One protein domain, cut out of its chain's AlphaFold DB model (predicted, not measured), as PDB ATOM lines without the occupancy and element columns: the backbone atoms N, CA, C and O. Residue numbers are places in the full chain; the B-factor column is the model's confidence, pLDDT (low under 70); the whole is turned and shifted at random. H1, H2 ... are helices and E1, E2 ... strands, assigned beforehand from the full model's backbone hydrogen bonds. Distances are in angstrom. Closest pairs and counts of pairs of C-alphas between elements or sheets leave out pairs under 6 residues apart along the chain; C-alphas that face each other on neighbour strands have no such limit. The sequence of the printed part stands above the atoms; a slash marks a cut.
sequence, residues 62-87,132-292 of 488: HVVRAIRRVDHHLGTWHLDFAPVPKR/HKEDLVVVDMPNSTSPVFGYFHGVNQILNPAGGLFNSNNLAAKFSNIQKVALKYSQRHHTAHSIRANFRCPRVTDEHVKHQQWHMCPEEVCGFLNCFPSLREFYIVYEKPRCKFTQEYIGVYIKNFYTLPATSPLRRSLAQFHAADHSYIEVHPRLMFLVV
ATOM      1  N   HIS A  62       2.695  12.780  32.503       80.56
ATOM      2  CA  HIS A  62       1.664  13.113  31.525       80.56
ATOM      3  C   HIS A  62       0.780  11.901  31.307       80.56
ATOM      4  O   HIS A  62       1.249  10.878  30.812       80.56
ATOM      5  N   VAL A  63      -0.499  11.997  31.666       83.00
ATOM      6  CA  VAL A  63      -1.457  10.934  31.355       83.00
ATOM      7  C   VAL A  63      -2.105  11.241  30.011       83.00
ATOM      8  O   VAL A  63      -2.768  12.266  29.845       83.00
ATOM      9  N   VAL A  64      -1.931  10.339  29.050       87.62
ATOM     10  CA  VAL A  64      -2.518  10.440  27.713       87.62
ATOM     11  C   VAL A  64      -3.498   9.302  27.489       87.62
ATOM     12  O   VAL A  64      -3.232   8.154  27.835       87.62
ATOM     13  N   ARG A  65      -4.647   9.607  26.892       89.25
ATOM     14  CA  ARG A  65      -5.629   8.610  26.478       89.25
ATOM     15  C   ARG A  65      -5.292   8.118  25.078       89.25
ATOM     16  O   ARG A  65      -5.308   8.913  24.140       89.25
ATOM     17  N   ALA A  66      -5.063   6.818  24.937       90.31
ATOM     18  CA  ALA A  66      -4.951   6.181  23.633       90.31
ATOM     19  C   ALA A  66      -6.334   6.090  22.969       90.31
ATOM     20  O   ALA A  66      -7.312   5.652  23.576       90.31
ATOM     21  N   ILE A  67      -6.410   6.497  21.707       88.25
ATOM     22  CA  ILE A  67      -7.613   6.479  20.878       88.25
ATOM     23  C   ILE A  67      -7.266   5.764  19.580       88.25
ATOM     24  O   ILE A  67      -6.336   6.146  18.878       88.25
ATOM     25  N   ARG A  68      -8.036   4.739  19.218       87.62
ATOM     26  CA  ARG A  68      -7.902   4.098  17.908       87.62
ATOM     27  C   ARG A  68      -8.530   4.979  16.834       87.62
ATOM     28  O   ARG A  68      -9.707   5.329  16.929       87.62
ATOM     29  N   ARG A  69      -7.760   5.292  15.795       88.75
ATOM     30  CA  ARG A  69      -8.212   5.998  14.592       88.75
ATOM     31  C   ARG A  69      -8.087   5.065  13.397       88.75
ATOM     32  O   ARG A  69      -7.020   4.505  13.161       88.75
ATOM     33  N   VAL A  70      -9.185   4.873  12.674       87.56
ATOM     34  CA  VAL A  70      -9.199   4.089  11.434       87.56
ATOM     35  C   VAL A  70      -8.916   5.034  10.276       87.56
ATOM     36  O   VAL A  70      -9.587   6.053  10.137       87.56
ATOM     37  N   ASP A  71      -7.923   4.692   9.468       86.00
ATOM     38  CA  ASP A  71      -7.679   5.320   8.179       86.00
ATOM     39  C   ASP A  71      -8.421   4.510   7.112       86.00
ATOM     40  O   ASP A  71      -7.996   3.422   6.713       86.00
ATOM     41  N   HIS A  72      -9.575   5.027   6.694       85.31
ATOM     42  CA  HIS A  72     -10.429   4.370   5.708       85.31
ATOM     43  C   HIS A  72      -9.802   4.319   4.312       85.31
ATOM     44  O   HIS A  72     -10.142   3.421   3.547       85.31
ATOM     45  N   HIS A  73      -8.895   5.241   3.979       86.06
ATOM     46  CA  HIS A  73      -8.268   5.287   2.658       86.06
ATOM     47  C   HIS A  73      -7.211   4.203   2.514       86.06
ATOM     48  O   HIS A  73      -7.148   3.520   1.499       86.06
ATOM     49  N   LEU A  74      -6.401   4.030   3.557       81.88
ATOM     50  CA  LEU A  74      -5.350   3.020   3.574       81.88
ATOM     51  C   LEU A  74      -5.861   1.652   4.028       81.88
ATOM     52  O   LEU A  74      -5.111   0.680   3.981       81.88
ATOM     53  N   GLY A  75      -7.100   1.578   4.523       83.94
ATOM     54  CA  GLY A  75      -7.596   0.393   5.208       83.94
ATOM     55  C   GLY A  75      -6.644   0.004   6.334       83.94
ATOM     56  O   GLY A  75      -6.334  -1.165   6.484       83.94
ATOM     57  N   THR A  76      -6.117   0.980   7.076       84.69
ATOM     58  CA  THR A  76      -5.219   0.771   8.221       84.69
ATOM     59  C   THR A  76      -5.815   1.429   9.453       84.69
ATOM     60  O   THR A  76      -6.843   2.104   9.400       84.69
ATOM     61  N   TRP A  77      -5.209   1.221  10.611       87.75
ATOM     62  CA  TRP A  77      -5.541   2.018  11.784       87.75
ATOM     63  C   TRP A  77      -4.276   2.369  12.552       87.75
ATOM     64  O   TRP A  77      -3.257   1.684  12.466       87.75
ATOM     65  N   HIS A  78      -4.341   3.457  13.306       87.56
ATOM     66  CA  HIS A  78      -3.247   3.929  14.139       87.56
ATOM     67  C   HIS A  78      -3.766   4.337  15.518       87.56
ATOM     68  O   HIS A  78      -4.972   4.510  15.733       87.56
ATOM     69  N   LEU A  79      -2.842   4.471  16.470       89.25
ATOM     70  CA  LEU A  79      -3.140   5.080  17.756       89.25
ATOM     71  C   LEU A  79      -2.919   6.585  17.686       89.25
ATOM     72  O   LEU A  79      -1.915   7.093  17.180       89.25
ATOM     73  N   ASP A  80      -3.885   7.294  18.229       88.62
ATOM     74  CA  ASP A  80      -3.814   8.710  18.494       88.62
ATOM     75  C   ASP A  80      -3.897   8.954  19.995       88.62
ATOM     76  O   ASP A  80      -4.377   8.103  20.747       88.62
ATOM     77  N   PHE A  81      -3.397  10.099  20.439       87.56
ATOM     78  CA  PHE A  81      -3.279  10.395  21.860       87.56
ATOM     79  C   PHE A  81      -3.951  11.717  22.148       87.56
ATOM     80  O   PHE A  81      -3.592  12.748  21.586       87.56
ATOM     81  N   ALA A  82      -4.940  11.671  23.030       85.44
ATOM     82  CA  ALA A  82      -5.597  12.863  23.530       85.44
ATOM     83  C   ALA A  82      -5.199  13.094  24.990       85.44
ATOM     84  O   ALA A  82      -5.031  12.124  25.737       85.44
ATOM     85  N   PRO A  83      -5.093  14.355  25.434       80.19
ATOM     86  CA  PRO A  83      -4.995  14.638  26.857       80.19
ATOM     87  C   PRO A  83      -6.214  14.053  27.580       80.19
ATOM     88  O   PRO A  83      -7.341  14.087  27.071       80.19
ATOM     89  N   VAL A  84      -5.999  13.502  28.774       76.19
ATOM     90  CA  VAL A  84      -7.113  13.057  29.615       76.19
ATOM     91  C   VAL A  84      -7.928  14.293  30.035       76.19
ATOM     92  O   VAL A  84      -7.342  15.318  30.388       76.19
ATOM     93  N   PRO A  85      -9.276  14.255  29.991       74.06
ATOM     94  CA  PRO A  85     -10.091  15.378  30.442       74.06
ATOM     95  C   PRO A  85      -9.713  15.787  31.864       74.06
ATOM     96  O   PRO A  85      -9.553  14.923  32.718       74.06
ATOM     97  N   LYS A  86      -9.663  17.089  32.163       66.06
ATOM     98  CA  LYS A  86      -9.230  17.613  33.475       66.06
ATOM     99  C   LYS A  86      -9.924  16.964  34.687       66.06
ATOM    100  O   LYS A  86      -9.326  16.828  35.743       66.06
ATOM    101  N   ARG A  87     -11.192  16.565  34.541       71.38
ATOM    102  CA  ARG A  87     -11.970  15.864  35.584       71.38
ATOM    103  C   ARG A  87     -11.468  14.444  35.896       71.38
ATOM    104  O   ARG A  87     -11.743  13.913  36.964       71.38
ATOM    105  N   HIS A 132      10.442  14.771  26.500       83.25
ATOM    106  CA  HIS A 132      10.438  13.375  26.095       83.25
ATOM    107  C   HIS A 132      11.546  12.534  26.759       83.25
ATOM    108  O   HIS A 132      11.426  11.310  26.807       83.25
ATOM    109  N   LYS A 133      12.610  13.166  27.277       82.38
ATOM    110  CA  LYS A 133      13.715  12.490  27.960       82.38
ATOM    111  C   LYS A 133      13.413  12.266  29.436       82.38
ATOM    112  O   LYS A 133      13.635  11.171  29.953       82.38
ATOM    113  N   GLU A 134      12.960  13.313  30.114       79.94
ATOM    114  CA  GLU A 134      12.813  13.272  31.564       79.94
ATOM    115  C   GLU A 134      11.414  12.870  32.006       79.94
ATOM    116  O   GLU A 134      11.303  12.127  32.977       79.94
ATOM    117  N   ASP A 135      10.371  13.297  31.300       81.44
ATOM    118  CA  ASP A 135       8.991  13.091  31.715       81.44
ATOM    119  C   ASP A 135       8.504  11.660  31.448       81.44
ATOM    120  O   ASP A 135       8.842  11.024  30.449       81.44
ATOM    121  N   LEU A 136       7.647  11.169  32.341       83.19
ATOM    122  CA  LEU A 136       6.996   9.871  32.228       83.19
ATOM    123  C   LEU A 136       5.620  10.029  31.573       83.19
ATOM    124  O   LEU A 136       4.727  10.687  32.111       83.19
ATOM    125  N   VAL A 137       5.421   9.370  30.432       86.94
ATOM    126  CA  VAL A 137       4.135   9.365  29.726       86.94
ATOM    127  C   VAL A 137       3.339   8.119  30.087       86.94
ATOM    128  O   VAL A 137       3.675   7.009  29.691       86.94
ATOM    129  N   VAL A 138       2.255   8.300  30.837       87.62
ATOM    130  CA  VAL A 138       1.325   7.234  31.215       87.62
ATOM    131  C   VAL A 138       0.243   7.122  30.150       87.62
ATOM    132  O   VAL A 138      -0.613   7.993  30.014       87.62
ATOM    133  N   VAL A 139       0.252   6.023  29.409       90.56
ATOM    134  CA  VAL A 139      -0.748   5.703  28.398       90.56
ATOM    135  C   VAL A 139      -1.928   4.992  29.064       90.56
ATOM    136  O   VAL A 139      -1.824   3.855  29.536       90.56
ATOM    137  N   ASP A 140      -3.068   5.679  29.106       89.38
ATOM    138  CA  ASP A 140      -4.364   5.137  29.502       89.38
ATOM    139  C   ASP A 140      -5.076   4.592  28.260       89.38
ATOM    140  O   ASP A 140      -5.469   5.348  27.365       89.38
ATOM    141  N   MET A 141      -5.227   3.272  28.194       89.25
ATOM    142  CA  MET A 141      -6.005   2.615  27.151       89.25
ATOM    143  C   MET A 141      -7.400   2.318  27.706       89.25
ATOM    144  O   MET A 141      -7.555   1.326  28.420       89.25
ATOM    145  N   PRO A 142      -8.422   3.141  27.405       85.94
ATOM    146  CA  PRO A 142      -9.771   2.882  27.884       85.94
ATOM    147  C   PRO A 142     -10.278   1.549  27.329       85.94
ATOM    148  O   PRO A 142      -9.768   1.044  26.327       85.94
ATOM    149  N   ASN A 143     -11.315   0.991  27.955       81.00
ATOM    150  CA  ASN A 143     -12.001  -0.167  27.395       81.00
ATOM    151  C   ASN A 143     -12.480   0.168  25.995       81.00
ATOM    152  O   ASN A 143     -13.390   0.979  25.809       81.00
ATOM    153  N   SER A 144     -11.858  -0.469  25.016       71.00
ATOM    154  CA  SER A 144     -12.294  -0.321  23.654       71.00
ATOM    155  C   SER A 144     -13.665  -0.960  23.486       71.00
ATOM    156  O   SER A 144     -13.860  -2.152  23.728       71.00
ATOM    157  N   THR A 145     -14.624  -0.173  23.007       67.75
ATOM    158  CA  THR A 145     -15.874  -0.712  22.458       67.75
ATOM    159  C   THR A 145     -15.623  -1.456  21.144       67.75
ATOM    160  O   THR A 145     -16.412  -2.317  20.759       67.75
ATOM    161  N   SER A 146     -14.506  -1.159  20.474       67.88
ATOM    162  CA  SER A 146     -14.064  -1.828  19.257       67.88
ATOM    163  C   SER A 146     -13.303  -3.124  19.589       67.88
ATOM    164  O   SER A 146     -12.372  -3.093  20.396       67.88
ATOM    165  N   PRO A 147     -13.621  -4.258  18.946       63.28
ATOM    166  CA  PRO A 147     -12.991  -5.559  19.208       63.28
ATOM    167  C   PRO A 147     -11.514  -5.676  18.759       63.28
ATOM    168  O   PRO A 147     -11.007  -6.781  18.586       63.28
ATOM    169  N   VAL A 148     -10.830  -4.561  18.461       63.44
ATOM    170  CA  VAL A 148      -9.686  -4.571  17.532       63.44
ATOM    171  C   VAL A 148      -8.382  -3.985  18.098       63.44
ATOM    172  O   VAL A 148      -7.536  -3.556  17.325       63.44
ATOM    173  N   PHE A 149      -8.176  -3.921  19.415       61.47
ATOM    174  CA  PHE A 149      -6.911  -3.361  19.930       61.47
ATOM    175  C   PHE A 149      -5.746  -4.357  20.010       61.47
ATOM    176  O   PHE A 149      -4.601  -3.925  19.972       61.47
ATOM    177  N   GLY A 150      -5.992  -5.667  20.038       61.25
ATOM    178  CA  GLY A 150      -4.901  -6.642  20.090       61.25
ATOM    179  C   GLY A 150      -4.339  -7.010  18.723       61.25
ATOM    180  O   GLY A 150      -4.779  -8.002  18.149       61.25
ATOM    181  N   TYR A 151      -3.413  -6.200  18.207       71.12
ATOM    182  CA  TYR A 151      -2.610  -6.505  17.011       71.12
ATOM    183  C   TYR A 151      -1.214  -5.870  17.061       71.12
ATOM    184  O   TYR A 151      -0.596  -5.621  16.025       71.12
ATOM    185  N   PHE A 152      -0.707  -5.566  18.251       81.31
ATOM    186  CA  PHE A 152       0.645  -5.046  18.399       81.31
ATOM    187  C   PHE A 152       1.692  -6.118  18.108       81.31
ATOM    188  O   PHE A 152       2.783  -5.786  17.644       81.31
ATOM    189  N   HIS A 153       1.377  -7.396  18.340       77.19
ATOM    190  CA  HIS A 153       2.303  -8.482  18.057       77.19
ATOM    191  C   HIS A 153       2.623  -8.552  16.557       77.19
ATOM    192  O   HIS A 153       1.723  -8.527  15.716       77.19
ATOM    193  N   GLY A 154       3.905  -8.690  16.204       66.81
ATOM    194  CA  GLY A 154       4.347  -8.680  14.803       66.81
ATOM    195  C   GLY A 154       3.668  -9.753  13.943       66.81
ATOM    196  O   GLY A 154       3.343  -9.509  12.787       66.81
ATOM    197  N   VAL A 155       3.346 -10.913  14.527       66.31
ATOM    198  CA  VAL A 155       2.597 -11.974  13.827       66.31
ATOM    199  C   VAL A 155       1.138 -11.566  13.578       66.31
ATOM    200  O   VAL A 155       0.572 -11.902  12.542       66.31
ATOM    201  N   ASN A 156       0.534 -10.790  14.480       63.38
ATOM    202  CA  ASN A 156      -0.842 -10.306  14.333       63.38
ATOM    203  C   ASN A 156      -0.962  -9.188  13.294       63.38
ATOM    204  O   ASN A 156      -2.017  -9.049  12.679       63.38
ATOM    205  N   GLN A 157       0.118  -8.441  13.052       64.56
ATOM    206  CA  GLN A 157       0.188  -7.494  11.939       64.56
ATOM    207  C   GLN A 157       0.177  -8.216  10.585       64.56
ATOM    208  O   GLN A 157      -0.351  -7.680   9.623       64.56
ATOM    209  N   ILE A 158       0.697  -9.443  10.504       56.09
ATOM    210  CA  ILE A 158       0.764 -10.215   9.251       56.09
ATOM    211  C   ILE A 158      -0.539 -10.995   8.991       56.09
ATOM    212  O   ILE A 158      -0.939 -11.168   7.844       56.09
ATOM    213  N   LEU A 159      -1.210 -11.474  10.044       50.75
ATOM    214  CA  LEU A 159      -2.305 -12.449   9.942       50.75
ATOM    215  C   LEU A 159      -3.725 -11.858   9.887       50.75
ATOM    216  O   LEU A 159      -4.678 -12.615  10.063       50.75
ATOM    217  N   ASN A 160      -3.912 -10.551   9.673       52.81
ATOM    218  CA  ASN A 160      -5.252  -9.956   9.656       52.81
ATOM    219  C   ASN A 160      -5.765  -9.661   8.229       52.81
ATOM    220  O   ASN A 160      -5.512  -8.579   7.705       52.81
ATOM    221  N   PRO A 161      -6.524 -10.578   7.598       45.12
ATOM    222  CA  PRO A 161      -7.122 -10.343   6.283       45.12
ATOM    223  C   PRO A 161      -8.393  -9.473   6.319       45.12
ATOM    224  O   PRO A 161      -8.853  -9.049   5.265       45.12
ATOM    225  N   ALA A 162      -8.985  -9.216   7.497       43.78
ATOM    226  CA  ALA A 162     -10.292  -8.548   7.634       43.78
ATOM    227  C   ALA A 162     -10.249  -7.194   8.369       43.78
ATOM    228  O   ALA A 162     -11.228  -6.448   8.364       43.78
ATOM    229  N   GLY A 163      -9.138  -6.868   9.028       54.38
ATOM    230  CA  GLY A 163      -8.942  -5.629   9.769       54.38
ATOM    231  C   GLY A 163      -7.652  -4.967   9.332       54.38
ATOM    232  O   GLY A 163      -6.629  -5.629   9.194       54.38
ATOM    233  N   GLY A 164      -7.715  -3.660   9.109       60.78
ATOM    234  CA  GLY A 164      -6.582  -2.917   8.595       60.78
ATOM    235  C   GLY A 164      -5.284  -3.121   9.363       60.78
ATOM    236  O   GLY A 164      -5.305  -3.259  10.590       60.78
ATOM    237  N   LEU A 165      -4.165  -3.107   8.642       76.50
ATOM    238  CA  LEU A 165      -2.836  -3.235   9.233       76.50
ATOM    239  C   LEU A 165      -2.639  -2.120  10.268       76.50
ATOM    240  O   LEU A 165      -2.941  -0.952  10.009       76.50
ATOM    241  N   PHE A 166      -2.171  -2.477  11.462       85.00
ATOM    242  CA  PHE A 166      -1.775  -1.485  12.453       85.00
ATOM    243  C   PHE A 166      -0.543  -0.734  11.933       85.00
ATOM    244  O   PHE A 166       0.485  -1.346  11.647       85.00
ATOM    245  N   ASN A 167      -0.635   0.590  11.812       85.19
ATOM    246  CA  ASN A 167       0.473   1.413  11.341       85.19
ATOM    247  C   ASN A 167       1.444   1.720  12.496       85.19
ATOM    248  O   ASN A 167       1.418   2.800  13.092       85.19
ATOM    249  N   SER A 168       2.302   0.750  12.812       83.69
ATOM    250  CA  SER A 168       3.339   0.860  13.848       83.69
ATOM    251  C   SER A 168       4.340   1.986  13.567       83.69
ATOM    252  O   SER A 168       4.771   2.664  14.497       83.69
ATOM    253  N   ASN A 169       4.634   2.268  12.294       84.19
ATOM    254  CA  ASN A 169       5.521   3.360  11.886       84.19
ATOM    255  C   ASN A 169       4.970   4.738  12.278       84.19
ATOM    256  O   ASN A 169       5.723   5.597  12.731       84.19
ATOM    257  N   ASN A 170       3.654   4.953  12.152       86.62
ATOM    258  CA  ASN A 170       3.020   6.194  12.605       86.62
ATOM    259  C   ASN A 170       3.200   6.390  14.115       86.62
ATOM    260  O   ASN A 170       3.512   7.492  14.567       86.62
ATOM    261  N   LEU A 171       3.043   5.309  14.884       86.00
ATOM    262  CA  LEU A 171       3.232   5.344  16.327       86.00
ATOM    263  C   LEU A 171       4.697   5.621  16.699       86.00
ATOM    264  O   LEU A 171       4.963   6.502  17.517       86.00
ATOM    265  N   ALA A 172       5.634   4.936  16.039       86.19
ATOM    266  CA  ALA A 172       7.068   5.135  16.222       86.19
ATOM    267  C   ALA A 172       7.519   6.558  15.883       86.19
ATOM    268  O   ALA A 172       8.328   7.130  16.609       86.19
ATOM    269  N   ALA A 173       6.953   7.170  14.840       87.19
ATOM    270  CA  ALA A 173       7.220   8.567  14.511       87.19
ATOM    271  C   ALA A 173       6.724   9.518  15.616       87.19
ATOM    272  O   ALA A 173       7.489  10.372  16.073       87.19
ATOM    273  N   LYS A 174       5.480   9.332  16.096       87.00
ATOM    274  CA  LYS A 174       4.875  10.151  17.168       87.00
ATOM    275  C   LYS A 174       5.647  10.070  18.488       87.00
ATOM    276  O   LYS A 174       5.698  11.054  19.222       87.00
ATOM    277  N   PHE A 175       6.245   8.919  18.788       85.88
ATOM    278  CA  PHE A 175       6.930   8.665  20.057       85.88
ATOM    279  C   PHE A 175       8.435   8.462  19.943       85.88
ATOM    280  O   PHE A 175       9.072   7.984  20.881       85.88
ATOM    281  N   SER A 176       9.014   8.897  18.828       89.50
ATOM    282  CA  SER A 176      10.439   8.757  18.524       89.50
ATOM    283  C   SER A 176      11.357   9.284  19.626       89.50
ATOM    284  O   SER A 176      12.426   8.721  19.844       89.50
ATOM    285  N   ASN A 177      10.924  10.308  20.361       90.12
ATOM    286  CA  ASN A 177      11.723  10.945  21.404       90.12
ATOM    287  C   ASN A 177      11.401  10.468  22.826       90.12
ATOM    288  O   ASN A 177      12.152  10.806  23.740       90.12
ATOM    289  N   ILE A 178      10.304   9.730  23.045       89.06
ATOM    290  CA  ILE A 178       9.853   9.382  24.401       89.06
ATOM    291  C   ILE A 178      10.727   8.278  24.980       89.06
ATOM    292  O   ILE A 178      10.818   7.182  24.429       89.06
ATOM    293  N   GLN A 179      11.327   8.569  26.132       88.62
ATOM    294  CA  GLN A 179      12.224   7.659  26.829       88.62
ATOM    295  C   GLN A 179      11.571   6.976  28.022       88.62
ATOM    296  O   GLN A 179      12.067   5.936  28.430       88.62
ATOM    297  N   LYS A 180      10.486   7.508  28.593       85.12
ATOM    298  CA  LYS A 180       9.837   6.911  29.767       85.12
ATOM    299  C   LYS A 180       8.341   6.760  29.523       85.12
ATOM    300  O   LYS A 180       7.629   7.749  29.347       85.12
ATOM    301  N   VAL A 181       7.852   5.524  29.511       87.75
ATOM    302  CA  VAL A 181       6.447   5.202  29.220       87.75
ATOM    303  C   VAL A 181       5.868   4.349  30.330       87.75
ATOM    304  O   VAL A 181       6.501   3.408  30.786       87.75
ATOM    305  N   ALA A 182       4.633   4.613  30.734       87.81
ATOM    306  CA  ALA A 182       3.871   3.689  31.552       87.81
ATOM    307  C   ALA A 182       2.610   3.217  30.842       87.81
ATOM    308  O   ALA A 182       1.975   3.989  30.129       87.81
ATOM    309  N   LEU A 183       2.183   1.988  31.116       87.81
ATOM    310  CA  LEU A 183       0.841   1.521  30.788       87.81
ATOM    311  C   LEU A 183      -0.009   1.430  32.046       87.81
ATOM    312  O   LEU A 183       0.392   0.833  33.046       87.81
ATOM    313  N   LYS A 184      -1.213   1.997  31.986       85.06
ATOM    314  CA  LYS A 184      -2.191   1.849  33.059       85.06
ATOM    315  C   LYS A 184      -2.812   0.453  33.015       85.06
ATOM    316  O   LYS A 184      -3.448   0.068  32.038       85.06
ATOM    317  N   TYR A 185      -2.676  -0.285  34.107       81.56
ATOM    318  CA  TYR A 185      -3.345  -1.552  34.360       81.56
ATOM    319  C   TYR A 185      -4.554  -1.297  35.263       81.56
ATOM    320  O   TYR A 185      -4.405  -0.917  36.425       81.56
ATOM    321  N   SER A 186      -5.759  -1.537  34.746       82.31
ATOM    322  CA  SER A 186      -7.002  -1.465  35.519       82.31
ATOM    323  C   SER A 186      -7.744  -2.793  35.429       82.31
ATOM    324  O   SER A 186      -7.840  -3.379  34.355       82.31
ATOM    325  N   GLN A 187      -8.339  -3.242  36.535       80.19
ATOM    326  CA  GLN A 187      -9.224  -4.419  36.544       80.19
ATOM    327  C   GLN A 187     -10.500  -4.211  35.727       80.19
ATOM    328  O   GLN A 187     -11.210  -5.160  35.406       80.19
ATOM    329  N   ARG A 188     -10.809  -2.953  35.394       84.38
ATOM    330  CA  ARG A 188     -11.901  -2.632  34.478       84.38
ATOM    331  C   ARG A 188     -11.588  -3.082  33.056       84.38
ATOM    332  O   ARG A 188     -12.527  -3.245  32.285       84.38
ATOM    333  N   HIS A 189     -10.311  -3.267  32.716       87.44
ATOM    334  CA  HIS A 189      -9.906  -3.763  31.409       87.44
ATOM    335  C   HIS A 189     -10.424  -5.175  31.189       87.44
ATOM    336  O   HIS A 189     -10.543  -5.977  32.112       87.44
ATOM    337  N   HIS A 190     -10.751  -5.502  29.947       90.25
ATOM    338  CA  HIS A 190     -11.089  -6.876  29.615       90.25
ATOM    339  C   HIS A 190      -9.860  -7.784  29.771       90.25
ATOM    340  O   HIS A 190      -8.727  -7.329  29.619       90.25
ATOM    341  N   THR A 191     -10.073  -9.058  30.096       90.56
ATOM    342  CA  THR A 191      -8.985 -10.047  30.120       90.56
ATOM    343  C   THR A 191      -8.390 -10.209  28.725       90.56
ATOM    344  O   THR A 191      -9.092 -10.030  27.738       90.56
ATOM    345  N   ALA A 192      -7.123 -10.591  28.621       88.94
ATOM    346  CA  ALA A 192      -6.356 -10.710  27.389       88.94
ATOM    347  C   ALA A 192      -6.980 -11.692  26.386       88.94
ATOM    348  O   ALA A 192      -6.705 -11.611  25.196       88.94
ATOM    349  N   HIS A 193      -7.824 -12.619  26.832       87.50
ATOM    350  CA  HIS A 193      -8.544 -13.544  25.947       87.50
ATOM    351  C   HIS A 193      -9.889 -12.990  25.459       87.50
ATOM    352  O   HIS A 193     -10.496 -13.536  24.541       87.50
ATOM    353  N   SER A 194     -10.358 -11.881  26.030       88.00
ATOM    354  CA  SER A 194     -11.531 -11.180  25.527       88.00
ATOM    355  C   SER A 194     -11.246 -10.566  24.164       88.00
ATOM    356  O   SER A 194     -10.233  -9.902  23.949       88.00
ATOM    357  N   ILE A 195     -12.218 -10.674  23.262       84.19
ATOM    358  CA  ILE A 195     -12.186  -9.977  21.975       84.19
ATOM    359  C   ILE A 195     -12.123  -8.446  22.133       84.19
ATOM    360  O   ILE A 195     -11.714  -7.747  21.218       84.19
ATOM    361  N   ARG A 196     -12.503  -7.910  23.299       86.62
ATOM    362  CA  ARG A 196     -12.465  -6.471  23.611       86.62
ATOM    363  C   ARG A 196     -11.209  -6.044  24.379       86.62
ATOM    364  O   ARG A 196     -11.151  -4.922  24.874       86.62
ATOM    365  N   ALA A 197     -10.234  -6.935  24.549       88.44
ATOM    366  CA  ALA A 197      -8.995  -6.618  25.248       88.44
ATOM    367  C   ALA A 197      -8.135  -5.632  24.454       88.44
ATOM    368  O   ALA A 197      -8.024  -5.738  23.231       88.44
ATOM    369  N   ASN A 198      -7.470  -4.722  25.171       88.75
ATOM    370  CA  ASN A 198      -6.519  -3.795  24.559       88.75
ATOM    371  C   ASN A 198      -5.224  -4.497  24.125       88.75
ATOM    372  O   ASN A 198      -4.653  -4.161  23.101       88.75
ATOM    373  N   PHE A 199      -4.809  -5.521  24.869       89.88
ATOM    374  CA  PHE A 199      -3.654  -6.359  24.553       89.88
ATOM    375  C   PHE A 199      -4.133  -7.809  24.500       89.88
ATOM    376  O   PHE A 199      -4.077  -8.533  25.498       89.88
ATOM    377  N   ARG A 200      -4.714  -8.192  23.360       87.56
ATOM    378  CA  ARG A 200      -5.390  -9.484  23.184       87.56
ATOM    379  C   ARG A 200      -4.406 -10.588  22.820       87.56
ATOM    380  O   ARG A 200      -3.655 -10.449  21.865       87.56
ATOM    381  N   CYS A 201      -4.487 -11.729  23.491       85.50
ATOM    382  CA  CYS A 201      -3.786 -12.915  23.026       85.50
ATOM    383  C   CYS A 201      -4.519 -13.519  21.808       85.50
ATOM    384  O   CYS A 201      -5.708 -13.841  21.915       85.50
ATOM    385  N   PRO A 202      -3.853 -13.663  20.647       72.69
ATOM    386  CA  PRO A 202      -4.487 -14.132  19.416       72.69
ATOM    387  C   PRO A 202      -4.768 -15.639  19.403       72.69
ATOM    388  O   PRO A 202      -5.590 -16.087  18.604       72.69
ATOM    389  N   ARG A 203      -4.091 -16.432  20.244       73.31
ATOM    390  CA  ARG A 203      -4.205 -17.892  20.246       73.31
ATOM    391  C   ARG A 203      -4.410 -18.414  21.658       73.31
ATOM    392  O   ARG A 203      -3.802 -17.944  22.607       73.31
ATOM    393  N   VAL A 204      -5.265 -19.419  21.785       67.50
ATOM    394  CA  VAL A 204      -5.315 -20.256  22.982       67.50
ATOM    395  C   VAL A 204      -4.433 -21.462  22.682       67.50
ATOM    396  O   VAL A 204      -4.928 -22.523  22.324       67.50
ATOM    397  N   THR A 205      -3.113 -21.271  22.680       75.31
ATOM    398  CA  THR A 205      -2.199 -22.413  22.811       75.31
ATOM    399  C   THR A 205      -2.074 -22.763  24.294       75.31
ATOM    400  O   THR A 205      -2.372 -21.929  25.154       75.31
ATOM    401  N   ASP A 206      -1.598 -23.966  24.614       74.00
ATOM    402  CA  ASP A 206      -1.338 -24.368  26.006       74.00
ATOM    403  C   ASP A 206      -0.357 -23.414  26.716       74.00
ATOM    404  O   ASP A 206      -0.447 -23.183  27.923       74.00
ATOM    405  N   GLU A 207       0.535 -22.770  25.958       70.06
ATOM    406  CA  GLU A 207       1.454 -21.745  26.463       70.06
ATOM    407  C   GLU A 207       0.720 -20.454  26.873       70.06
ATOM    408  O   GLU A 207       1.103 -19.797  27.845       70.06
ATOM    409  N   HIS A 208      -0.385 -20.133  26.193       71.81
ATOM    410  CA  HIS A 208      -1.194 -18.930  26.401       71.81
ATOM    411  C   HIS A 208      -2.302 -19.087  27.459       71.81
ATOM    412  O   HIS A 208      -2.906 -18.088  27.873       71.81
ATOM    413  N   VAL A 209      -2.542 -20.306  27.961       71.69
ATOM    414  CA  VAL A 209      -3.458 -20.577  29.094       71.69
ATOM    415  C   VAL A 209      -3.010 -19.820  30.349       71.69
ATOM    416  O   VAL A 209      -3.835 -19.300  31.104       71.69
ATOM    417  N   LYS A 210      -1.693 -19.657  30.532       73.56
ATOM    418  CA  LYS A 210      -1.083 -19.032  31.719       73.56
ATOM    419  C   LYS A 210      -1.481 -17.570  31.939       73.56
ATOM    420  O   LYS A 210      -1.365 -17.078  33.057       73.56
ATOM    421  N   HIS A 211      -1.967 -16.882  30.906       76.06
ATOM    422  CA  HIS A 211      -2.393 -15.485  30.997       76.06
ATOM    423  C   HIS A 211      -3.841 -15.257  30.547       76.06
ATOM    424  O   HIS A 211      -4.221 -14.128  30.236       76.06
ATOM    425  N   GLN A 212      -4.684 -16.298  30.553       81.31
ATOM    426  CA  GLN A 212      -6.128 -16.168  30.298       81.31
ATOM    427  C   GLN A 212      -6.809 -15.196  31.270       81.31
ATOM    428  O   GLN A 212      -7.755 -14.490  30.919       81.31
ATOM    429  N   GLN A 213      -6.300 -15.143  32.497       83.44
ATOM    430  CA  GLN A 213      -6.823 -14.293  33.554       83.44
ATOM    431  C   GLN A 213      -6.196 -12.886  33.567       83.44
ATOM    432  O   GLN A 213      -6.648 -12.022  34.316       83.44
ATOM    433  N   TRP A 214      -5.161 -12.623  32.761       86.94
ATOM    434  CA  TRP A 214      -4.465 -11.329  32.778       86.94
ATOM    435  C   TRP A 214      -5.235 -10.318  31.955       86.94
ATOM    436  O   TRP A 214      -5.910 -10.692  31.008       86.94
ATOM    437  N   HIS A 215      -5.115  -9.032  32.271       87.88
ATOM    438  CA  HIS A 215      -5.765  -7.973  31.490       87.88
ATOM    439  C   HIS A 215      -4.929  -7.485  30.302       87.88
ATOM    440  O   HIS A 215      -5.438  -6.773  29.438       87.88
ATOM    441  N   MET A 216      -3.653  -7.872  30.243       88.94
ATOM    442  CA  MET A 216      -2.768  -7.543  29.134       88.94
ATOM    443  C   MET A 216      -1.974  -8.772  28.700       88.94
ATOM    444  O   MET A 216      -1.371  -9.439  29.533       88.94
ATOM    445  N   CYS A 217      -1.985  -9.100  27.409       87.81
ATOM    446  CA  CYS A 217      -1.094 -10.119  26.868       87.81
ATOM    447  C   CYS A 217       0.342  -9.563  26.819       87.81
ATOM    448  O   CYS A 217       0.558  -8.521  26.196       87.81
ATOM    449  N   PRO A 218       1.329 -10.238  27.428       84.94
ATOM    450  CA  PRO A 218       2.726  -9.808  27.396       84.94
ATOM    451  C   PRO A 218       3.296  -9.601  25.991       84.94
ATOM    452  O   PRO A 218       4.001  -8.628  25.753       84.94
ATOM    453  N   GLU A 219       2.969 -10.495  25.055       82.88
ATOM    454  CA  GLU A 219       3.456 -10.452  23.671       82.88
ATOM    455  C   GLU A 219       2.968  -9.199  22.936       82.88
ATOM    456  O   GLU A 219       3.719  -8.543  22.215       82.88
ATOM    457  N   GLU A 220       1.711  -8.827  23.167       86.94
ATOM    458  CA  GLU A 220       1.120  -7.600  22.640       86.94
ATOM    459  C   GLU A 220       1.723  -6.356  23.296       86.94
ATOM    460  O   GLU A 220       2.017  -5.381  22.610       86.94
ATOM    461  N   VAL A 221       1.962  -6.386  24.613       88.31
ATOM    462  CA  VAL A 221       2.665  -5.291  25.297       88.31
ATOM    463  C   VAL A 221       4.062  -5.117  24.701       88.31
ATOM    464  O   VAL A 221       4.436  -3.999  24.373       88.31
ATOM    465  N   CYS A 222       4.806  -6.198  24.465       83.00
ATOM    466  CA  CYS A 222       6.100  -6.138  23.783       83.00
ATOM    467  C   CYS A 222       5.991  -5.515  22.385       83.00
ATOM    468  O   CYS A 222       6.761  -4.616  22.051       83.00
ATOM    469  N   GLY A 223       5.012  -5.942  21.582       83.94
ATOM    470  CA  GLY A 223       4.758  -5.352  20.266       83.94
ATOM    471  C   GLY A 223       4.475  -3.847  20.330       83.94
ATOM    472  O   GLY A 223       4.949  -3.083  19.491       83.94
ATOM    473  N   PHE A 224       3.760  -3.402  21.366       89.06
ATOM    474  CA  PHE A 224       3.493  -1.988  21.603       89.06
ATOM    475  C   PHE A 224       4.770  -1.232  21.981       89.06
ATOM    476  O   PHE A 224       5.023  -0.161  21.437       89.06
ATOM    477  N   LEU A 225       5.609  -1.795  22.856       86.50
ATOM    478  CA  LEU A 225       6.870  -1.173  23.276       86.50
ATOM    479  C   LEU A 225       7.890  -1.057  22.138       86.50
ATOM    480  O   LEU A 225       8.640  -0.086  22.098       86.50
ATOM    481  N   ASN A 226       7.858  -1.965  21.160       83.38
ATOM    482  CA  ASN A 226       8.672  -1.851  19.944       83.38
ATOM    483  C   ASN A 226       8.338  -0.605  19.106       83.38
ATOM    484  O   ASN A 226       9.122  -0.215  18.244       83.38
ATOM    485  N   CYS A 227       7.203   0.052  19.363       86.44
ATOM    486  CA  CYS A 227       6.843   1.316  18.726       86.44
ATOM    487  C   CYS A 227       7.501   2.541  19.392       86.44
ATOM    488  O   CYS A 227       7.131   3.664  19.072       86.44
ATOM    489  N   PHE A 228       8.443   2.362  20.320       87.62
ATOM    490  CA  PHE A 228       9.137   3.452  21.008       87.62
ATOM    491  C   PHE A 228      10.660   3.298  20.833       87.62
ATOM    492  O   PHE A 228      11.319   2.683  21.670       87.62
ATOM    493  N   PRO A 229      11.255   3.850  19.758       86.19
ATOM    494  CA  PRO A 229      12.655   3.581  19.413       86.19
ATOM    495  C   PRO A 229      13.661   4.147  20.428       86.19
ATOM    496  O   PRO A 229      14.766   3.624  20.550       86.19
ATOM    497  N   SER A 230      13.279   5.188  21.177       86.81
ATOM    498  CA  SER A 230      14.109   5.799  22.227       86.81
ATOM    499  C   SER A 230      13.716   5.378  23.646       86.81
ATOM    500  O   SER A 230      14.232   5.957  24.603       86.81
ATOM    501  N   LEU A 231      12.802   4.411  23.806       86.38
ATOM    502  CA  LEU A 231      12.288   3.995  25.111       86.38
ATOM    503  C   LEU A 231      13.430   3.560  26.011       86.38
ATOM    504  O   LEU A 231      13.996   2.516  25.783       86.38
ATOM    505  N   ARG A 232      13.749   4.286  27.071       81.88
ATOM    506  CA  ARG A 232      14.645   3.785  28.108       81.88
ATOM    507  C   ARG A 232      13.823   3.001  29.101       81.88
ATOM    508  O   ARG A 232      14.011   1.804  29.203       81.88
ATOM    509  N   GLU A 233      12.856   3.638  29.738       79.00
ATOM    510  CA  GLU A 233      12.133   3.087  30.870       79.00
ATOM    511  C   GLU A 233      10.677   2.781  30.560       79.00
ATOM    512  O   GLU A 233       9.953   3.598  29.989       79.00
ATOM    513  N   PHE A 234      10.230   1.602  30.987       80.62
ATOM    514  CA  PHE A 234       8.833   1.211  30.940       80.62
ATOM    515  C   PHE A 234       8.290   0.893  32.337       80.62
ATOM    516  O   PHE A 234       8.979   0.407  33.238       80.62
ATOM    517  N   TYR A 235       7.021   1.220  32.528       80.06
ATOM    518  CA  TYR A 235       6.334   1.111  33.801       80.06
ATOM    519  C   TYR A 235       4.946   0.507  33.599       80.06
ATOM    520  O   TYR A 235       4.274   0.741  32.597       80.06
ATOM    521  N   ILE A 236       4.469  -0.230  34.597       76.75
ATOM    522  CA  ILE A 236       3.061  -0.615  34.683       76.75
ATOM    523  C   ILE A 236       2.477   0.101  35.893       76.75
ATOM    524  O   ILE A 236       2.904  -0.106  37.026       76.75
ATOM    525  N   VAL A 237       1.503   0.966  35.634       79.12
ATOM    526  CA  VAL A 237       0.788   1.744  36.645       79.12
ATOM    527  C   VAL A 237      -0.461   0.976  37.030       79.12
ATOM    528  O   VAL A 237      -1.400   0.888  36.244       79.12
ATOM    529  N   TYR A 238      -0.481   0.411  38.232       71.31
ATOM    530  CA  TYR A 238      -1.611  -0.373  38.712       71.31
ATOM    531  C   TYR A 238      -2.610   0.491  39.491       71.31
ATOM    532  O   TYR A 238      -2.235   1.218  40.412       71.31
ATOM    533  N   GLU A 239      -3.894   0.405  39.135       70.81
ATOM    534  CA  GLU A 239      -4.972   1.009  39.921       70.81
ATOM    535  C   GLU A 239      -5.327   0.080  41.087       70.81
ATOM    536  O   GLU A 239      -5.757  -1.055  40.867       70.81
ATOM    537  N   LYS A 240      -5.147   0.556  42.329       62.03
ATOM    538  CA  LYS A 240      -5.395  -0.240  43.535       62.03
ATOM    539  C   LYS A 240      -6.820  -0.817  43.513       62.03
ATOM    540  O   LYS A 240      -7.794  -0.059  43.503       62.03
ATOM    541  N   PRO A 241      -6.968  -2.145  43.498       59.09
ATOM    542  CA  PRO A 241      -8.254  -2.794  43.384       59.09
ATOM    543  C   PRO A 241      -8.996  -2.748  44.710       59.09
ATOM    544  O   PRO A 241      -8.402  -2.649  45.783       59.09
ATOM    545  N   ARG A 242     -10.320  -2.884  44.634       56.69
ATOM    546  CA  ARG A 242     -11.164  -3.048  45.827       56.69
ATOM    547  C   ARG A 242     -11.040  -4.444  46.454       56.69
ATOM    548  O   ARG A 242     -11.464  -4.628  47.587       56.69
ATOM    549  N   CYS A 243     -10.475  -5.416  45.738       52.09
ATOM    550  CA  CYS A 243     -10.267  -6.790  46.198       52.09
ATOM    551  C   CYS A 243      -8.777  -7.089  46.430       52.09
ATOM    552  O   CYS A 243      -7.912  -6.404  45.889       52.09
ATOM    553  N   LYS A 244      -8.476  -8.128  47.226       56.16
ATOM    554  CA  LYS A 244      -7.117  -8.626  47.504       56.16
ATOM    555  C   LYS A 244      -6.485  -9.218  46.238       56.16
ATOM    556  O   LYS A 244      -6.362 -10.428  46.100       56.16
ATOM    557  N   PHE A 245      -6.109  -8.373  45.291       58.19
ATOM    558  CA  PHE A 245      -5.186  -8.774  44.245       58.19
ATOM    559  C   PHE A 245      -3.823  -8.940  44.905       58.19
ATOM    560  O   PHE A 245      -3.246  -7.973  45.407       58.19
ATOM    561  N   THR A 246      -3.364 -10.179  45.012       59.28
ATOM    562  CA  THR A 246      -2.118 -10.497  45.699       59.28
ATOM    563  C   THR A 246      -0.941 -10.020  44.856       59.28
ATOM    564  O   THR A 246      -0.902 -10.213  43.642       59.28
ATOM    565  N   GLN A 247       0.045  -9.398  45.504       59.97
ATOM    566  CA  GLN A 247       1.330  -9.020  44.895       59.97
ATOM    567  C   GLN A 247       1.970 -10.188  44.123       59.97
ATOM    568  O   GLN A 247       2.653  -9.991  43.122       59.97
ATOM    569  N   GLU A 248       1.686 -11.411  44.569       67.69
ATOM    570  CA  GLU A 248       2.040 -12.668  43.921       67.69
ATOM    571  C   GLU A 248       1.587 -12.740  42.458       67.69
ATOM    572  O   GLU A 248       2.381 -13.093  41.590       67.69
ATOM    573  N   TYR A 249       0.359 -12.317  42.150       69.19
ATOM    574  CA  TYR A 249      -0.176 -12.362  40.791       69.19
ATOM    575  C   TYR A 249       0.598 -11.457  39.830       69.19
ATOM    576  O   TYR A 249       0.912 -11.830  38.699       69.19
ATOM    577  N   ILE A 250       0.959 -10.265  40.307       66.56
ATOM    578  CA  ILE A 250       1.808  -9.332  39.568       66.56
ATOM    579  C   ILE A 250       3.211  -9.923  39.397       66.56
ATOM    580  O   ILE A 250       3.774  -9.857  38.307       66.56
ATOM    581  N   GLY A 251       3.764 -10.544  40.440       68.94
ATOM    582  CA  GLY A 251       5.048 -11.241  40.366       68.94
ATOM    583  C   GLY A 251       5.065 -12.338  39.296       68.94
ATOM    584  O   GLY A 251       6.028 -12.442  38.537       68.94
ATOM    585  N   VAL A 252       3.977 -13.106  39.174       73.19
ATOM    586  CA  VAL A 252       3.809 -14.132  38.134       73.19
ATOM    587  C   VAL A 252       3.723 -13.507  36.739       73.19
ATOM    588  O   VAL A 252       4.402 -13.982  35.827       73.19
ATOM    589  N   TYR A 253       2.955 -12.423  36.570       71.88
ATOM    590  CA  TYR A 253       2.898 -11.670  35.311       71.88
ATOM    591  C   TYR A 253       4.299 -11.235  34.865       71.88
ATOM    592  O   TYR A 253       4.716 -11.502  33.740       71.88
ATOM    593  N   ILE A 254       5.046 -10.610  35.780       66.75
ATOM    594  CA  ILE A 254       6.405 -10.120  35.542       66.75
ATOM    595  C   ILE A 254       7.324 -11.272  35.145       66.75
ATOM    596  O   ILE A 254       7.994 -11.194  34.119       66.75
ATOM    597  N   LYS A 255       7.355 -12.351  35.935       70.25
ATOM    598  CA  LYS A 255       8.225 -13.503  35.672       70.25
ATOM    599  C   LYS A 255       7.996 -14.050  34.264       70.25
ATOM    600  O   LYS A 255       8.951 -14.264  33.527       70.25
ATOM    601  N   ASN A 256       6.734 -14.204  33.881       67.81
ATOM    602  CA  ASN A 256       6.371 -14.724  32.571       67.81
ATOM    603  C   ASN A 256       6.665 -13.742  31.428       67.81
ATOM    604  O   ASN A 256       7.051 -14.176  30.348       67.81
ATOM    605  N   PHE A 257       6.545 -12.430  31.661       66.62
ATOM    606  CA  PHE A 257       6.975 -11.406  30.703       66.62
ATOM    607  C   PHE A 257       8.469 -11.556  30.355       66.62
ATOM    608  O   PHE A 257       8.858 -11.409  29.197       66.62
ATOM    609  N   TYR A 258       9.307 -11.921  31.334       63.78
ATOM    610  CA  TYR A 258      10.743 -12.144  31.126       63.78
ATOM    611  C   TYR A 258      11.094 -13.444  30.422       63.78
ATOM    612  O   TYR A 258      12.087 -13.473  29.697       63.78
ATOM    613  N   THR A 259      10.302 -14.493  30.619       64.94
ATOM    614  CA  THR A 259      10.562 -15.810  30.026       64.94
ATOM    615  C   THR A 259      10.131 -15.915  28.568       64.94
ATOM    616  O   THR A 259      10.356 -16.953  27.955       64.94
ATOM    617  N   LEU A 260       9.509 -14.876  27.998       60.66
ATOM    618  CA  LEU A 260       9.164 -14.880  26.578       60.66
ATOM    619  C   LEU A 260      10.441 -14.904  25.736       60.66
ATOM    620  O   LEU A 260      11.319 -14.059  25.972       60.66
ATOM    621  N   PRO A 261      10.541 -15.824  24.756       56.75
ATOM    622  CA  PRO A 261      11.694 -15.923  23.878       56.75
ATOM    623  C   PRO A 261      11.888 -14.575  23.187       56.75
ATOM    624  O   PRO A 261      11.051 -14.113  22.413       56.75
ATOM    625  N   ALA A 262      12.972 -13.892  23.550       51.38
ATOM    626  CA  ALA A 262      13.288 -12.581  23.022       51.38
ATOM    627  C   ALA A 262      13.679 -12.742  21.550       51.38
ATOM    628  O   ALA A 262      14.816 -13.072  21.238       51.38
ATOM    629  N   THR A 263      12.746 -12.499  20.632       43.16
ATOM    630  CA  THR A 263      13.041 -12.449  19.192       43.16
ATOM    631  C   THR A 263      13.884 -11.225  18.807       43.16
ATOM    632  O   THR A 263      14.267 -11.081  17.651       43.16
ATOM    633  N   SER A 264      14.226 -10.347  19.760       43.03
ATOM    634  CA  SER A 264      15.261  -9.315  19.625       43.03
ATOM    635  C   SER A 264      15.854  -8.934  20.996       43.03
ATOM    636  O   SER A 264      15.124  -8.923  21.995       43.03
ATOM    637  N   PRO A 265      17.164  -8.625  21.074       40.94
ATOM    638  CA  PRO A 265      17.928  -8.533  22.314       40.94
ATOM    639  C   PRO A 265      17.763  -7.153  22.960       40.94
ATOM    640  O   PRO A 265      18.704  -6.371  23.063       40.94
ATOM    641  N   LEU A 266      16.560  -6.834  23.430       46.25
ATOM    642  CA  LEU A 266      16.431  -5.773  24.423       46.25
ATOM    643  C   LEU A 266      16.995  -6.332  25.733       46.25
ATOM    644  O   LEU A 266      16.424  -7.266  26.296       46.25
ATOM    645  N   ARG A 267      18.147  -5.820  26.182       41.12
ATOM    646  CA  ARG A 267      18.749  -6.169  27.480       41.12
ATOM    647  C   ARG A 267      17.858  -5.582  28.577       41.12
ATOM    648  O   ARG A 267      17.527  -4.404  28.528       41.12
ATOM    649  N   ARG A 268      17.416  -6.406  29.530       45.09
ATOM    650  CA  ARG A 268      16.370  -6.039  30.499       45.09
ATOM    651  C   ARG A 268      16.952  -5.953  31.914       45.09
ATOM    652  O   ARG A 268      17.684  -6.856  32.308       45.09
ATOM    653  N   SER A 269      16.608  -4.922  32.688       34.06
ATOM    654  CA  SER A 269      17.019  -4.787  34.098       34.06
ATOM    655  C   SER A 269      15.882  -4.275  34.991       34.06
ATOM    656  O   SER A 269      15.104  -3.421  34.569       34.06
ATOM    657  N   LEU A 270      15.809  -4.807  36.219       37.94
ATOM    658  CA  LEU A 270      14.890  -4.408  37.298       37.94
ATOM    659  C   LEU A 270      15.505  -3.262  38.116       37.94
ATOM    660  O   LEU A 270      16.686  -3.333  38.444       37.94
ATOM    661  N   ALA A 271      14.710  -2.282  38.539       36.28
ATOM    662  CA  ALA A 271      15.078  -1.383  39.642       36.28
ATOM    663  C   ALA A 271      13.915  -1.282  40.668       36.28
ATOM    664  O   ALA A 271      12.865  -1.883  40.460       36.28
ATOM    665  N   GLN A 272      14.077  -0.630  41.827       34.31
ATOM    666  CA  GLN A 272      13.066  -0.589  42.914       34.31
ATOM    667  C   GLN A 272      12.756   0.856  43.352       34.31
ATOM    668  O   GLN A 272      13.667   1.603  43.682       34.31
ATOM    669  N   PHE A 273      11.477   1.270  43.314       34.56
ATOM    670  CA  PHE A 273      11.012   2.617  43.675       34.56
ATOM    671  C   PHE A 273      10.042   2.421  44.831       34.56
ATOM    672  O   PHE A 273       9.056   1.696  44.710       34.56
ATOM    673  N   HIS A 274      10.344   3.045  45.962       29.97
ATOM    674  CA  HIS A 274       9.441   3.139  47.097       29.97
ATOM    675  C   HIS A 274       8.708   4.479  47.024       29.97
ATOM    676  O   HIS A 274       9.348   5.525  47.031       29.97
ATOM    677  N   ALA A 275       7.378   4.452  46.991       36.53
ATOM    678  CA  ALA A 275       6.561   5.597  47.381       36.53
ATOM    679  C   ALA A 275       5.981   5.268  48.759       36.53
ATOM    680  O   ALA A 275       5.126   4.388  48.870       36.53
ATOM    681  N   ALA A 276       6.518   5.891  49.808       30.62
ATOM    682  CA  ALA A 276       6.144   5.561  51.178       30.62
ATOM    683  C   ALA A 276       4.778   6.131  51.583       30.62
ATOM    684  O   ALA A 276       4.210   5.622  52.545       30.62
ATOM    685  N   ASP A 277       4.211   7.113  50.869       35.19
ATOM    686  CA  ASP A 277       3.049   7.800  51.438       35.19
ATOM    687  C   ASP A 277       1.952   8.380  50.531       35.19
ATOM    688  O   ASP A 277       0.874   8.564  51.087       35.19
ATOM    689  N   HIS A 278       2.034   8.597  49.204       37.69
ATOM    690  CA  HIS A 278       0.894   9.291  48.541       37.69
ATOM    691  C   HIS A 278       0.376   8.732  47.199       37.69
ATOM    692  O   HIS A 278       0.906   8.937  46.110       37.69
ATOM    693  N   SER A 279      -0.764   8.044  47.320       41.03
ATOM    694  CA  SER A 279      -1.328   7.008  46.457       41.03
ATOM    695  C   SER A 279      -2.346   7.492  45.411       41.03
ATOM    696  O   SER A 279      -3.480   7.829  45.723       41.03
ATOM    697  N   TYR A 280      -1.977   7.375  44.132       33.16
ATOM    698  CA  TYR A 280      -2.875   6.944  43.032       33.16
ATOM    699  C   TYR A 280      -2.166   6.040  42.012       33.16
ATOM    700  O   TYR A 280      -2.793   5.503  41.101       33.16
ATOM    701  N   ILE A 281      -0.862   5.853  42.197       33.56
ATOM    702  CA  ILE A 281      -0.010   4.933  41.469       33.56
ATOM    703  C   ILE A 281       0.806   4.239  42.565       33.56
ATOM    704  O   ILE A 281       1.817   4.778  43.004       33.56
ATOM    705  N   GLU A 282       0.352   3.090  43.072       32.94
ATOM    706  CA  GLU A 282       1.269   2.195  43.789       32.94
ATOM    707  C   GLU A 282       2.210   1.628  42.716       32.94
ATOM    708  O   GLU A 282       1.936   0.598  42.101       32.94
ATOM    709  N   VAL A 283       3.304   2.347  42.431       36.22
ATOM    710  CA  VAL A 283       4.462   1.728  41.784       36.22
ATOM    711  C   VAL A 283       5.016   0.795  42.845       36.22
ATOM    712  O   VAL A 283       5.633   1.231  43.813       36.22
ATOM    713  N   HIS A 284       4.657  -0.480  42.754       32.03
ATOM    714  CA  HIS A 284       5.077  -1.459  43.741       32.03
ATOM    715  C   HIS A 284       6.611  -1.449  43.817       32.03
ATOM    716  O   HIS A 284       7.256  -1.424  42.767       32.03
ATOM    717  N   PRO A 285       7.224  -1.599  45.001       33.78
ATOM    718  CA  PRO A 285       8.682  -1.652  45.163       33.78
ATOM    719  C   PRO A 285       9.365  -2.832  44.436       33.78
ATOM    720  O   PRO A 285      10.553  -3.061  44.571       33.78
ATOM    721  N   ARG A 286       8.629  -3.606  43.634       31.50
ATOM    722  CA  ARG A 286       9.138  -4.697  42.784       31.50
ATOM    723  C   ARG A 286       8.613  -4.607  41.341       31.50
ATOM    724  O   ARG A 286       8.801  -5.538  40.566       31.50
ATOM    725  N   LEU A 287       7.915  -3.521  40.996       34.16
ATOM    726  CA  LEU A 287       7.348  -3.240  39.678       34.16
ATOM    727  C   LEU A 287       8.147  -2.120  39.026       34.16
ATOM    728  O   LEU A 287       7.877  -0.943  39.257       34.16
ATOM    729  N   MET A 288       9.130  -2.481  38.211       45.31
ATOM    730  CA  MET A 288       9.912  -1.490  37.485       45.31
ATOM    731  C   MET A 288      10.640  -2.122  36.317       45.31
ATOM    732  O   MET A 288      11.523  -2.925  36.581       45.31
ATOM    733  N   PHE A 289      10.328  -1.790  35.061       42.09
ATOM    734  CA  PHE A 289      11.078  -2.376  33.948       42.09
ATOM    735  C   PHE A 289      10.928  -1.638  32.618       42.09
ATOM    736  O   PHE A 289       9.952  -1.853  31.919       42.09
ATOM    737  N   LEU A 290      11.940  -0.876  32.211       32.16
ATOM    738  CA  LEU A 290      12.862  -1.207  31.108       32.16
ATOM    739  C   LEU A 290      14.095  -0.285  31.283       32.16
ATOM    740  O   LEU A 290      14.003   0.743  31.938       32.16
ATOM    741  N   VAL A 291      15.252  -0.650  30.742       31.52
ATOM    742  CA  VAL A 291      16.281   0.299  30.278       31.52
ATOM    743  C   VAL A 291      16.654  -0.240  28.907       31.52
ATOM    744  O   VAL A 291      17.366  -1.237  28.849       31.52
ATOM    745  N   VAL A 292      16.144   0.323  27.806       29.19
ATOM    746  CA  VAL A 292      16.706   0.014  26.479       29.19
ATOM    747  C   VAL A 292      17.951   0.878  26.302       29.19
ATOM    748  O   VAL A 292      17.840   2.104  26.200       29.19
TER     749      VAL A 292
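Overview. This is residues 62 to 87 and 132 to 292 of the 488 residues of the protein "87177a44-b32c-4a52-b93f-e9e79de0d763" of Thermothielavioides terrestris (UniProt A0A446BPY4). There is little regular structure: a strongly twisted sheet, its hairpin E1-E2 reaching past the shorter strands, amid helices and long loops. Five named helices and five strands hold 72 of 187 printed residues, class mixed; the mixed sheet runs E2 E1 E3 E4 E5. It is compact, radius of gyration of the C-alphas 16.1 A, spanning 51 by 39 by 37 A.

Along the chain. E1, residues 62-71, starts at C-alpha (1.664, 13.113, 31.525) and is 26.3 A long. Then come E2 76-83, E3 136-140, H1 154-158, H2 168-174, E4 180-185, H3 208-211, H4 218-225 and E5 233-238. H5, 247-259, ends at (10.562, -15.810, 30.026).

Arrangement. E1 and E2 are antiparallel, N 67 and O 80 2.8 A apart. Strand-helix-strand units, parallel neighbours with helices between, are E3, H1 H2, E4 and E4, H3 H4, E5, their crossovers right-handed. H2 only grazes the sheet. H4 is close but not clearly touching H5. In H1, H2, H4 and H5 every O i to N i+4 pair is within hydrogen-bond range.

Size, cuts and confidence. C-alphas 87 and 132 are 24.5 A apart across the cut. The pLDDT is under 70 in 69 printed residues, among them residues 256 to 292.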